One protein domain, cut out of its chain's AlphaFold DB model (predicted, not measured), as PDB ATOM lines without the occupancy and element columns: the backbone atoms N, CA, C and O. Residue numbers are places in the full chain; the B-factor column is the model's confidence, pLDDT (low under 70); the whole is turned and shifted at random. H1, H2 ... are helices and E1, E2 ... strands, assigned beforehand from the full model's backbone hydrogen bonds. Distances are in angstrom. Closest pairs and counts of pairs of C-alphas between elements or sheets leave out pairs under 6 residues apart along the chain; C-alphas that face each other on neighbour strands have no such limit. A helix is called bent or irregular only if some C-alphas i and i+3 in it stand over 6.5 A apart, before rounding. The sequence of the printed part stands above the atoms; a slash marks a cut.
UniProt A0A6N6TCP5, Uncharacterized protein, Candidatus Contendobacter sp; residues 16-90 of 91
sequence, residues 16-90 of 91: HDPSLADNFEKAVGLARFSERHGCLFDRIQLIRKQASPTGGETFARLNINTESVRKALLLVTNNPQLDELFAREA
ATOM      1  N   HIS A  16      15.780 -51.321  19.615       90.56
ATOM      2  CA  HIS A  16      14.570 -52.089  19.410       90.56
ATOM      3  C   HIS A  16      14.621 -52.746  18.027       90.56
ATOM      4  O   HIS A  16      14.568 -52.052  17.012       90.56
ATOM      5  N   ASP A  17      14.762 -54.070  17.968       88.44
ATOM      6  CA  ASP A  17      14.792 -54.813  16.703       88.44
ATOM      7  C   ASP A  17      13.376 -55.285  16.352       88.44
ATOM      8  O   ASP A  17      12.923 -56.249  16.964       88.44
ATOM      9  N   PRO A  18      12.683 -54.679  15.364       80.81
ATOM     10  CA  PRO A  18      11.287 -54.987  15.041       80.81
ATOM     11  C   PRO A  18      11.035 -56.443  14.603       80.81
ATOM     12  O   PRO A  18       9.881 -56.861  14.562       80.81
ATOM     13  N   SER A  19      12.076 -57.228  14.298       81.69
ATOM     14  CA  SER A  19      11.941 -58.632  13.886       81.69
ATOM     15  C   SER A  19      11.702 -59.619  15.041       81.69
ATOM     16  O   SER A  19      11.322 -60.766  14.795       81.69
ATOM     17  N   LEU A  20      11.894 -59.193  16.295       81.00
ATOM     18  CA  LEU A  20      11.725 -60.035  17.485       81.00
ATOM     19  C   LEU A  20      10.262 -60.102  17.970       81.00
ATOM     20  O   LEU A  20       9.488 -59.149  17.866       81.00
ATOM     21  N   ALA A  21       9.858 -61.260  18.502       62.50
ATOM     22  CA  ALA A  21       8.461 -61.539  18.844       62.50
ATOM     23  C   ALA A  21       7.970 -60.820  20.121       62.50
ATOM     24  O   ALA A  21       6.786 -60.502  20.209       62.50
ATOM     25  N   ASP A  22       8.861 -60.515  21.067       64.94
ATOM     26  CA  ASP A  22       8.595 -59.911  22.387       64.94
ATOM     27  C   ASP A  22       8.681 -58.367  22.409       64.94
ATOM     28  O   ASP A  22       8.705 -57.726  23.465       64.94
ATOM     29  N   ASN A  23       8.704 -57.739  21.233       81.56
ATOM     30  CA  ASN A  23       8.942 -56.304  21.080       81.56
ATOM     31  C   ASN A  23       7.916 -55.413  21.784       81.56
ATOM     32  O   ASN A  23       8.288 -54.489  22.517       81.56
ATOM     33  N   PHE A  24       6.621 -55.671  21.594       93.44
ATOM     34  CA  PHE A  24       5.610 -54.790  22.173       93.44
ATOM     35  C   PHE A  24       5.569 -54.861  23.705       93.44
ATOM     36  O   PHE A  24       5.423 -53.827  24.351       93.44
ATOM     37  N   GLU A  25       5.759 -56.039  24.303       94.62
ATOM     38  CA  GLU A  25       5.718 -56.223  25.759       94.62
ATOM     39  C   GLU A  25       6.829 -55.423  26.445       94.62
ATOM     40  O   GLU A  25       6.589 -54.746  27.450       94.62
ATOM     41  N   LYS A  26       8.028 -55.413  25.849       93.44
ATOM     42  CA  LYS A  26       9.156 -54.589  26.296       93.44
ATOM     43  C   LYS A  26       8.842 -53.096  26.202       93.44
ATOM     44  O   LYS A  26       9.103 -52.354  27.151       93.44
ATOM     45  N   ALA A  27       8.247 -52.661  25.092       96.12
ATOM     46  CA  ALA A  27       7.847 -51.272  24.884       96.12
ATOM     47  C   ALA A  27       6.797 -50.817  25.919       96.12
ATOM     48  O   ALA A  27       6.952 -49.758  26.535       96.12
ATOM     49  N   VAL A  28       5.781 -51.647  26.191       97.44
ATOM     50  CA  VAL A  28       4.775 -51.401  27.241       97.44
ATOM     51  C   VAL A  28       5.421 -51.374  28.628       97.44
ATOM     52  O   VAL A  28       5.123 -50.493  29.438       97.44
ATOM     53  N   GLY A  29       6.324 -52.310  28.919       96.88
ATOM     54  CA  GLY A  29       7.060 -52.360  30.181       96.88
ATOM     55  C   GLY A  29       7.872 -51.087  30.431       96.88
ATOM     56  O   GLY A  29       7.809 -50.516  31.524       96.88
ATOM     57  N   LEU A  30       8.565 -50.589  29.404       97.00
ATOM     58  CA  LEU A  30       9.338 -49.350  29.485       97.00
ATOM     59  C   LEU A  30       8.436 -48.110  29.621       97.00
ATOM     60  O   LEU A  30       8.776 -47.179  30.353       97.00
ATOM     61  N   ALA A  31       7.246 -48.119  29.011       97.94
ATOM     62  CA  ALA A  31       6.237 -47.079  29.217       97.94
ATOM     63  C   ALA A  31       5.745 -47.039  30.675       97.94
ATOM     64  O   ALA A  31       5.745 -45.973  31.292       97.94
ATOM     65  N   ARG A  32       5.428 -48.200  31.268       98.25
ATOM     66  CA  ARG A  32       5.047 -48.325  32.691       98.25
ATOM     67  C   ARG A  32       6.169 -47.898  33.632       98.25
ATOM     68  O   ARG A  32       5.906 -47.343  34.696       98.25
ATOM     69  N   PHE A  33       7.420 -48.195  33.283       97.88
ATOM     70  CA  PHE A  33       8.578 -47.700  34.024       97.88
ATOM     71  C   PHE A  33       8.629 -46.167  33.987       97.88
ATOM     72  O   PHE A  33       8.741 -45.530  35.036       97.88
ATOM     73  N   SER A  34       8.472 -45.580  32.798       97.69
ATOM     74  CA  SER A  34       8.479 -44.129  32.597       97.69
ATOM     75  C   SER A  34       7.345 -43.414  33.348       97.69
ATOM     76  O   SER A  34       7.566 -42.327  33.872       97.69
ATOM     77  N   GLU A  35       6.168 -44.026  33.519       97.19
ATOM     78  CA  GLU A  35       5.095 -43.434  34.342       97.19
ATOM     79  C   GLU A  35       5.510 -43.177  35.796       97.19
ATOM     80  O   GLU A  35       5.066 -42.203  36.398       97.19
ATOM     81  N   ARG A  36       6.358 -44.042  36.367       96.69
ATOM     82  CA  ARG A  36       6.774 -43.949  37.775       96.69
ATOM     83  C   ARG A  36       8.102 -43.233  37.969       96.69
ATOM     84  O   ARG A  36       8.321 -42.629  39.013       96.69
ATOM     85  N   HIS A  37       9.000 -43.354  36.996       97.12
ATOM     86  CA  HIS A  37      10.403 -42.964  37.145       97.12
ATOM     87  C   HIS A  37      10.898 -42.051  36.023       97.12
ATOM     88  O   HIS A  37      12.047 -41.628  36.056       97.12
ATOM     89  N   GLY A  38      10.062 -41.730  35.032       95.00
ATOM     90  CA  GLY A  38      10.478 -41.013  33.828       95.00
ATOM     91  C   GLY A  38      11.034 -39.616  34.089       95.00
ATOM     92  O   GLY A  38      11.878 -39.166  33.328       95.00
ATOM     93  N   CYS A  39      10.629 -38.955  35.177       94.94
ATOM     94  CA  CYS A  39      11.171 -37.650  35.574       94.94
ATOM     95  C   CYS A  39      12.637 -37.692  36.038       94.94
ATOM     96  O   CYS A  39      13.254 -36.639  36.144       94.94
ATOM     97  N   LEU A  40      13.188 -38.878  36.317       95.50
ATOM     98  CA  LEU A  40      14.591 -39.062  36.704       95.50
ATOM     99  C   LEU A  40      15.534 -39.172  35.498       95.50
ATOM    100  O   LEU A  40      16.744 -39.266  35.684       95.50
ATOM    101  N   PHE A  41      14.986 -39.227  34.283       96.56
ATOM    102  CA  PHE A  41      15.741 -39.442  33.055       96.56
ATOM    103  C   PHE A  41      15.418 -38.348  32.046       96.56
ATOM    104  O   PHE A  41      14.249 -38.075  31.769       96.56
ATOM    105  N   ASP A  42      16.455 -37.781  31.441       95.38
ATOM    106  CA  ASP A  42      16.325 -36.787  30.378       95.38
ATOM    107  C   ASP A  42      15.666 -37.386  29.134       95.38
ATOM    108  O   ASP A  42      14.866 -36.736  28.457       95.38
ATOM    109  N   ARG A  43      16.017 -38.640  28.821       95.81
ATOM    110  CA  ARG A  43      15.463 -39.378  27.685       95.81
ATOM    111  C   ARG A  43      15.233 -40.841  28.013       95.81
ATOM    112  O   ARG A  43      16.092 -41.522  28.560       95.81
ATOM    113  N   ILE A  44      14.107 -41.349  27.543       97.81
ATOM    114  CA  ILE A  44      13.767 -42.762  27.482       97.81
ATOM    115  C   ILE A  44      13.298 -43.004  26.053       97.81
ATOM    116  O   ILE A  44      12.236 -42.528  25.658       97.81
ATOM    117  N   GLN A  45      14.110 -43.689  25.250       97.56
ATOM    118  CA  GLN A  45      13.859 -43.868  23.821       97.56
ATOM    119  C   GLN A  45      13.897 -45.337  23.423       97.56
ATOM    120  O   GLN A  45      14.837 -46.046  23.780       97.56
ATOM    121  N   LEU A  46      12.928 -45.743  22.602       96.62
ATOM    122  CA  LEU A  46      13.057 -46.929  21.755       96.62
ATOM    123  C   LEU A  46      13.666 -46.490  20.424       96.62
ATOM    124  O   LEU A  46      13.216 -45.506  19.830       96.62
ATOM    125  N   ILE A  47      14.691 -47.199  19.960       96.25
ATOM    126  CA  ILE A  47      15.443 -46.831  18.759       96.25
ATOM    127  C   ILE A  47      15.419 -47.995  17.779       96.25
ATOM    128  O   ILE A  47      16.036 -49.026  18.033       96.25
ATOM    129  N   ARG A  48      14.757 -47.811  16.636       94.25
ATOM    130  CA  ARG A  48      14.719 -48.800  15.554       94.25
ATOM    131  C   ARG A  48      15.681 -48.415  14.449       94.25
ATOM    132  O   ARG A  48      15.685 -47.277  13.987       94.25
ATOM    133  N   LYS A  49      16.468 -49.380  13.991       92.12
ATOM    134  CA  LYS A  49      17.237 -49.249  12.754       92.12
ATOM    135  C   LYS A  49      16.325 -49.581  11.575       92.12
ATOM    136  O   LYS A  49      15.648 -50.602  11.605       92.12
ATOM    137  N   GLN A  50      16.306 -48.736  10.551       88.50
ATOM    138  CA  GLN A  50      15.481 -48.936   9.359       88.50
ATOM    139  C   GLN A  50      16.203 -48.463   8.094       88.50
ATOM    140  O   GLN A  50      17.139 -47.666   8.158       88.50
ATOM    141  N   ALA A  51      15.773 -48.958   6.935       88.31
ATOM    142  CA  ALA A  51      16.290 -48.486   5.656       88.31
ATOM    143  C   ALA A  51      15.860 -47.031   5.414       88.31
ATOM    144  O   ALA A  51      14.716 -46.657   5.675       88.31
ATOM    145  N   SER A  52      16.775 -46.210   4.902       85.75
ATOM    146  CA  SER A  52      16.453 -44.848   4.476       85.75
ATOM    147  C   SER A  52      15.832 -44.853   3.070       85.75
ATOM    148  O   SER A  52      16.361 -45.537   2.186       85.75
ATOM    149  N   PRO A  53      14.789 -44.041   2.801       83.00
ATOM    150  CA  PRO A  53      14.247 -43.860   1.451       83.00
ATOM    151  C   PRO A  53      15.276 -43.354   0.430       83.00
ATOM    152  O   PRO A  53      15.140 -43.610  -0.763       83.00
ATOM    153  N   THR A  54      16.314 -42.644   0.882       89.25
ATOM    154  CA  THR A  54      17.382 -42.101   0.024       89.25
ATOM    155  C   THR A  54      18.583 -43.044  -0.110       89.25
ATOM    156  O   THR A  54      19.630 -42.634  -0.608       89.25
ATOM    157  N   GLY A  55      18.456 -44.291   0.354       88.50
ATOM    158  CA  GLY A  55      19.557 -45.244   0.463       88.50
ATOM    159  C   GLY A  55      20.327 -45.110   1.780       88.50
ATOM    160  O   GLY A  55      20.414 -44.035   2.373       88.50
ATOM    161  N   GLY A  56      20.878 -46.233   2.248       91.06
ATOM    162  CA  GLY A  56      21.544 -46.341   3.549       91.06
ATOM    163  C   GLY A  56      20.583 -46.668   4.696       91.06
ATOM    164  O   GLY A  56      19.473 -47.156   4.482       91.06
ATOM    165  N   GLU A  57      21.024 -46.412   5.924       91.75
ATOM    166  CA  GLU A  57      20.300 -46.742   7.155       91.75
ATOM    167  C   GLU A  57      19.985 -45.470   7.945       91.75
ATOM    168  O   GLU A  57      20.786 -44.536   7.985       91.75
ATOM    169  N   THR A  58      18.823 -45.440   8.591       92.31
ATOM    170  CA  THR A  58      18.421 -44.386   9.524       92.31
ATOM    171  C   THR A  58      17.929 -44.994  10.837       92.31
ATOM    172  O   THR A  58      17.588 -46.179  10.907       92.31
ATOM    173  N   PHE A  59      17.914 -44.188  11.896       93.88
ATOM    174  CA  PHE A  59      17.454 -44.592  13.220       93.88
ATOM    175  C   PHE A  59      16.179 -43.840  13.575       93.88
ATOM    176  O   PHE A  59      16.248 -42.652  13.876       93.88
ATOM    177  N   ALA A  60      15.049 -44.547  13.583       94.38
ATOM    178  CA  ALA A  60      13.778 -44.027  14.072       94.38
ATOM    179  C   ALA A  60      13.791 -44.013  15.601       94.38
ATOM    180  O   ALA A  60      14.096 -45.035  16.229       94.38
ATOM    181  N   ARG A  61      13.437 -42.884  16.212       96.75
ATOM    182  CA  ARG A  61      13.444 -42.721  17.671       96.75
ATOM    183  C   ARG A  61      12.055 -42.406  18.189       96.75
ATOM    184  O   ARG A  61      11.500 -41.358  17.881       96.75
ATOM    185  N   LEU A  62      11.536 -43.270  19.054       97.00
ATOM    186  CA  LEU A  62      10.278 -43.048  19.756       97.00
ATOM    187  C   LEU A  62      10.563 -42.598  21.197       97.00
ATOM    188  O   LEU A  62      11.102 -43.369  21.993       97.00
ATOM    189  N   ASN A  63      10.235 -41.344  21.531       97.50
ATOM    190  CA  ASN A  63      10.508 -40.759  22.849       97.50
ATOM    191  C   ASN A  63       9.375 -41.032  23.852       97.50
ATOM    192  O   ASN A  63       8.299 -40.448  23.762       97.50
ATOM    193  N   ILE A  64       9.644 -41.867  24.855       97.75
ATOM    194  CA  ILE A  64       8.689 -42.289  25.888       97.75
ATOM    195  C   ILE A  64       8.487 -41.209  26.967       97.75
ATOM    196  O   ILE A  64       7.477 -41.223  27.678       97.75
ATOM    197  N   ASN A  65       9.390 -40.232  27.117       95.50
ATOM    198  CA  ASN A  65       9.127 -39.113  28.034       95.50
ATOM    199  C   ASN A  65       7.934 -38.263  27.564       95.50
ATOM    200  O   ASN A  65       7.219 -37.711  28.404       95.50
ATOM    201  N   THR A  66       7.655 -38.229  26.257       96.88
ATOM    202  CA  THR A  66       6.467 -37.576  25.699       96.88
ATOM    203  C   THR A  66       5.197 -38.261  26.208       96.88
ATOM    204  O   THR A  66       4.991 -39.458  26.007       96.88
ATOM    205  N   GLU A  67       4.320 -37.507  26.873       96.19
ATOM    206  CA  GLU A  67       3.123 -38.061  27.520       96.19
ATOM    207  C   GLU A  67       2.178 -38.763  26.533       96.19
ATOM    208  O   GLU A  67       1.679 -39.845  26.842       96.19
ATOM    209  N   SER A  68       1.957 -38.190  25.345       97.56
ATOM    210  CA  SER A  68       1.110 -38.795  24.308       97.56
ATOM    211  C   SER A  68       1.658 -40.144  23.840       97.56
ATOM    212  O   SER A  68       0.916 -41.124  23.797       97.56
ATOM    213  N   VAL A  69       2.965 -40.219  23.568       97.88
ATOM    214  CA  VAL A  69       3.662 -41.454  23.184       97.88
ATOM    215  C   VAL A  69       3.566 -42.497  24.292       97.88
ATOM    216  O   VAL A  69       3.214 -43.645  24.028       97.88
ATOM    217  N   ARG A  70       3.817 -42.106  25.548       97.94
ATOM    218  CA  ARG A  70       3.723 -43.016  26.697       97.94
ATOM    219  C   ARG A  70       2.317 -43.581  26.866       97.94
ATOM    220  O   ARG A  70       2.172 -44.789  27.014       97.94
ATOM    221  N   LYS A  71       1.284 -42.734  26.802       98.12
ATOM    222  CA  LYS A  71      -0.117 -43.177  26.882       98.12
ATOM    223  C   LYS A  71      -0.484 -44.108  25.732       98.12
ATOM    224  O   LYS A  71      -1.155 -45.105  25.970       98.12
ATOM    225  N   ALA A  72      -0.024 -43.820  24.515       98.12
ATOM    226  CA  ALA A  72      -0.251 -44.692  23.368       98.12
ATOM    227  C   ALA A  72       0.424 -46.061  23.550       98.12
ATOM    228  O   ALA A  72      -0.226 -47.081  23.344       98.12
ATOM    229  N   LEU A  73       1.680 -46.096  24.012       97.69
ATOM    230  CA  LEU A  73       2.407 -47.340  24.292       97.69
ATOM    231  C   LEU A  73       1.693 -48.231  25.313       97.69
ATOM    232  O   LEU A  73       1.671 -49.443  25.145       97.69
ATOM    233  N   LEU A  74       1.077 -47.654  26.347       97.94
ATOM    234  CA  LEU A  74       0.344 -48.423  27.363       97.94
ATOM    235  C   LEU A  74      -0.893 -49.152  26.815       97.94
ATOM    236  O   LEU A  74      -1.379 -50.077  27.464       97.94
ATOM    237  N   LEU A  75      -1.396 -48.740  25.647       97.88
ATOM    238  CA  LEU A  75      -2.544 -49.347  24.970       97.88
ATOM    239  C   LEU A  75      -2.138 -50.375  23.904       97.88
ATOM    240  O   LEU A  75      -3.007 -51.056  23.362       97.88
ATOM    241  N   VAL A  76      -0.845 -50.489  23.587       97.31
ATOM    242  CA  VAL A  76      -0.341 -51.438  22.590       97.31
ATOM    243  C   VAL A  76      -0.456 -52.866  23.123       97.31
ATOM    244  O   VAL A  76      -0.070 -53.162  24.252       97.31
ATOM    245  N   THR A  77      -0.962 -53.771  22.286       96.56
ATOM    246  CA  THR A  77      -1.186 -55.188  22.631       96.56
ATOM    247  C   THR A  77      -0.581 -56.169  21.625       96.56
ATOM    248  O   THR A  77      -0.715 -57.378  21.789       96.56
ATOM    249  N   ASN A  78       0.054 -55.664  20.566       94.81
ATOM    250  CA  ASN A  78       0.721 -56.458  19.538       94.81
ATOM    251  C   ASN A  78       1.745 -55.607  18.760       94.81
ATOM    252  O   ASN A  78       1.731 -54.377  18.833       94.81
ATOM    253  N   ASN A  79       2.625 -56.265  17.999       93.44
ATOM    254  CA  ASN A  79       3.678 -55.593  17.228       93.44
ATOM    255  C   ASN A  79       3.150 -54.656  16.122       93.44
ATOM    256  O   ASN A  79       3.648 -53.535  16.062       93.44
ATOM    257  N   PRO A  80       2.118 -55.006  15.325       94.12
ATOM    258  CA  PRO A  80       1.575 -54.081  14.324       94.12
ATOM    259  C   PRO A  80       1.141 -52.723  14.895       94.12
ATOM    260  O   PRO A  80       1.446 -51.684  14.317       94.12
ATOM    261  N   GLN A  81       0.503 -52.702  16.069       96.12
ATOM    262  CA  GLN A  81       0.149 -51.450  16.752       96.12
ATOM    263  C   GLN A  81       1.381 -50.634  17.169       96.12
ATOM    264  O   GLN A  81       1.365 -49.404  17.105       96.12
ATOM    265  N   LEU A  82       2.454 -51.302  17.604       95.81
ATOM    266  CA  LEU A  82       3.717 -50.628  17.898       95.81
ATOM    267  C   LEU A  82       4.342 -50.048  16.621       95.81
ATOM    268  O   LEU A  82       4.867 -48.937  16.647       95.81
ATOM    269  N   ASP A  83       4.266 -50.776  15.509       93.75
ATOM    270  CA  ASP A  83       4.793 -50.342  14.217       93.75
ATOM    271  C   ASP A  83       4.065 -49.093  13.705       93.75
ATOM    272  O   ASP A  83       4.716 -48.130  13.297       93.75
ATOM    273  N   GLU A  84       2.736 -49.056  13.816       95.56
ATOM    274  CA  GLU A  84       1.925 -47.868  13.515       95.56
ATOM    275  C   GLU A  84       2.312 -46.669  14.388       95.56
ATOM    276  O   GLU A  84       2.414 -45.541  13.899       95.56
ATOM    277  N   LEU A  85       2.567 -46.900  15.680       96.69
ATOM    278  CA  LEU A  85       2.992 -45.839  16.588       96.69
ATOM    279  C   LEU A  85       4.365 -45.276  16.199       96.69
ATOM    280  O   LEU A  85       4.544 -44.058  16.197       96.69
ATOM    281  N   PHE A  86       5.311 -46.142  15.828       95.06
ATOM    282  CA  PHE A  86       6.602 -45.718  15.284       95.06
ATOM    283  C   PHE A  86       6.433 -44.905  14.000       95.06
ATOM    284  O   PHE A  86       7.045 -43.851  13.875       95.06
ATOM    285  N   ALA A  87       5.581 -45.344  13.072       94.00
ATOM    286  CA  ALA A  87       5.347 -44.628  11.820       94.00
ATOM    287  C   ALA A  87       4.750 -43.223  12.028       94.00
ATOM    288  O   ALA A  87       4.997 -42.331  11.218       94.00
ATOM    289  N   ARG A  88       3.968 -43.020  13.098       96.25
ATOM    290  CA  ARG A  88       3.319 -41.735  13.397       96.25
ATOM    291  C   ARG A  88       4.178 -40.780  14.225       96.25
ATOM    292  O   ARG A  88       4.120 -39.578  13.991       96.25
ATOM    293  N   GLU A  89       4.900 -41.290  15.219       97.06
ATOM    294  CA  GLU A  89       5.504 -40.464  16.279       97.06
ATOM    295  C   GLU A  89       7.038 -40.485  16.287       97.06
ATOM    296  O   GLU A  89       7.650 -39.671  16.983       97.06
ATOM    297  N   ALA A  90       7.680 -41.432  15.590       93.75
ATOM    298  CA  ALA A  90       9.135 -41.506  15.592       93.75
ATOM    299  C   ALA A  90       9.754 -40.408  14.719       93.75
ATOM    300  O   ALA A  90       9.229 -40.062  13.660       93.75
TER     301      ALA A  90
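AT A GLANCE: This is residues 16 to 90 of the 91 residues of an uncharacterized protein of Candidatus Contendobacter sp (UniProt A0A6N6TCP5). A long strand hairpin, E1 and E2, has helices toward one end: kinked H1 near E1, and the helical hairpin H2 and H3. In order H1, E1, E2, H2, H3 are named among 75 printed residues, mixed in class. The whole is compact, with a radius of gyration of the C-alphas of 12.3 A, spanning 39 by 26 by 18 A.

IN THESE COORDINATES: H1, residues 23 to 40, begins at C-alpha 23 (8.942, -56.304, 21.080) and is irregular: C-alphas 36 and 39 are 8.0 A apart. E1 is residues 43 to 51, 23.9 A long, E2 57 to 63, H2 67 to 74. H3, residues 79 to 89, ends at C-alpha 89 (5.504, -40.464, 16.279).

HOW THE PARTS SIT: E1 and E2 are antiparallel at 152 degrees, N 48 and O 60 within hydrogen-bond range at 2.9 A. H1 touches H2 with residues 27 to 35 alone, closest C-alphas 28 and 74, 5.3 A. Every O i to N i+4 pair is within range in H2 and H3, 11 of 14 in H1.

THE WHOLE: The printed part has no cut; residues 21 to 22 have pLDDT under 70.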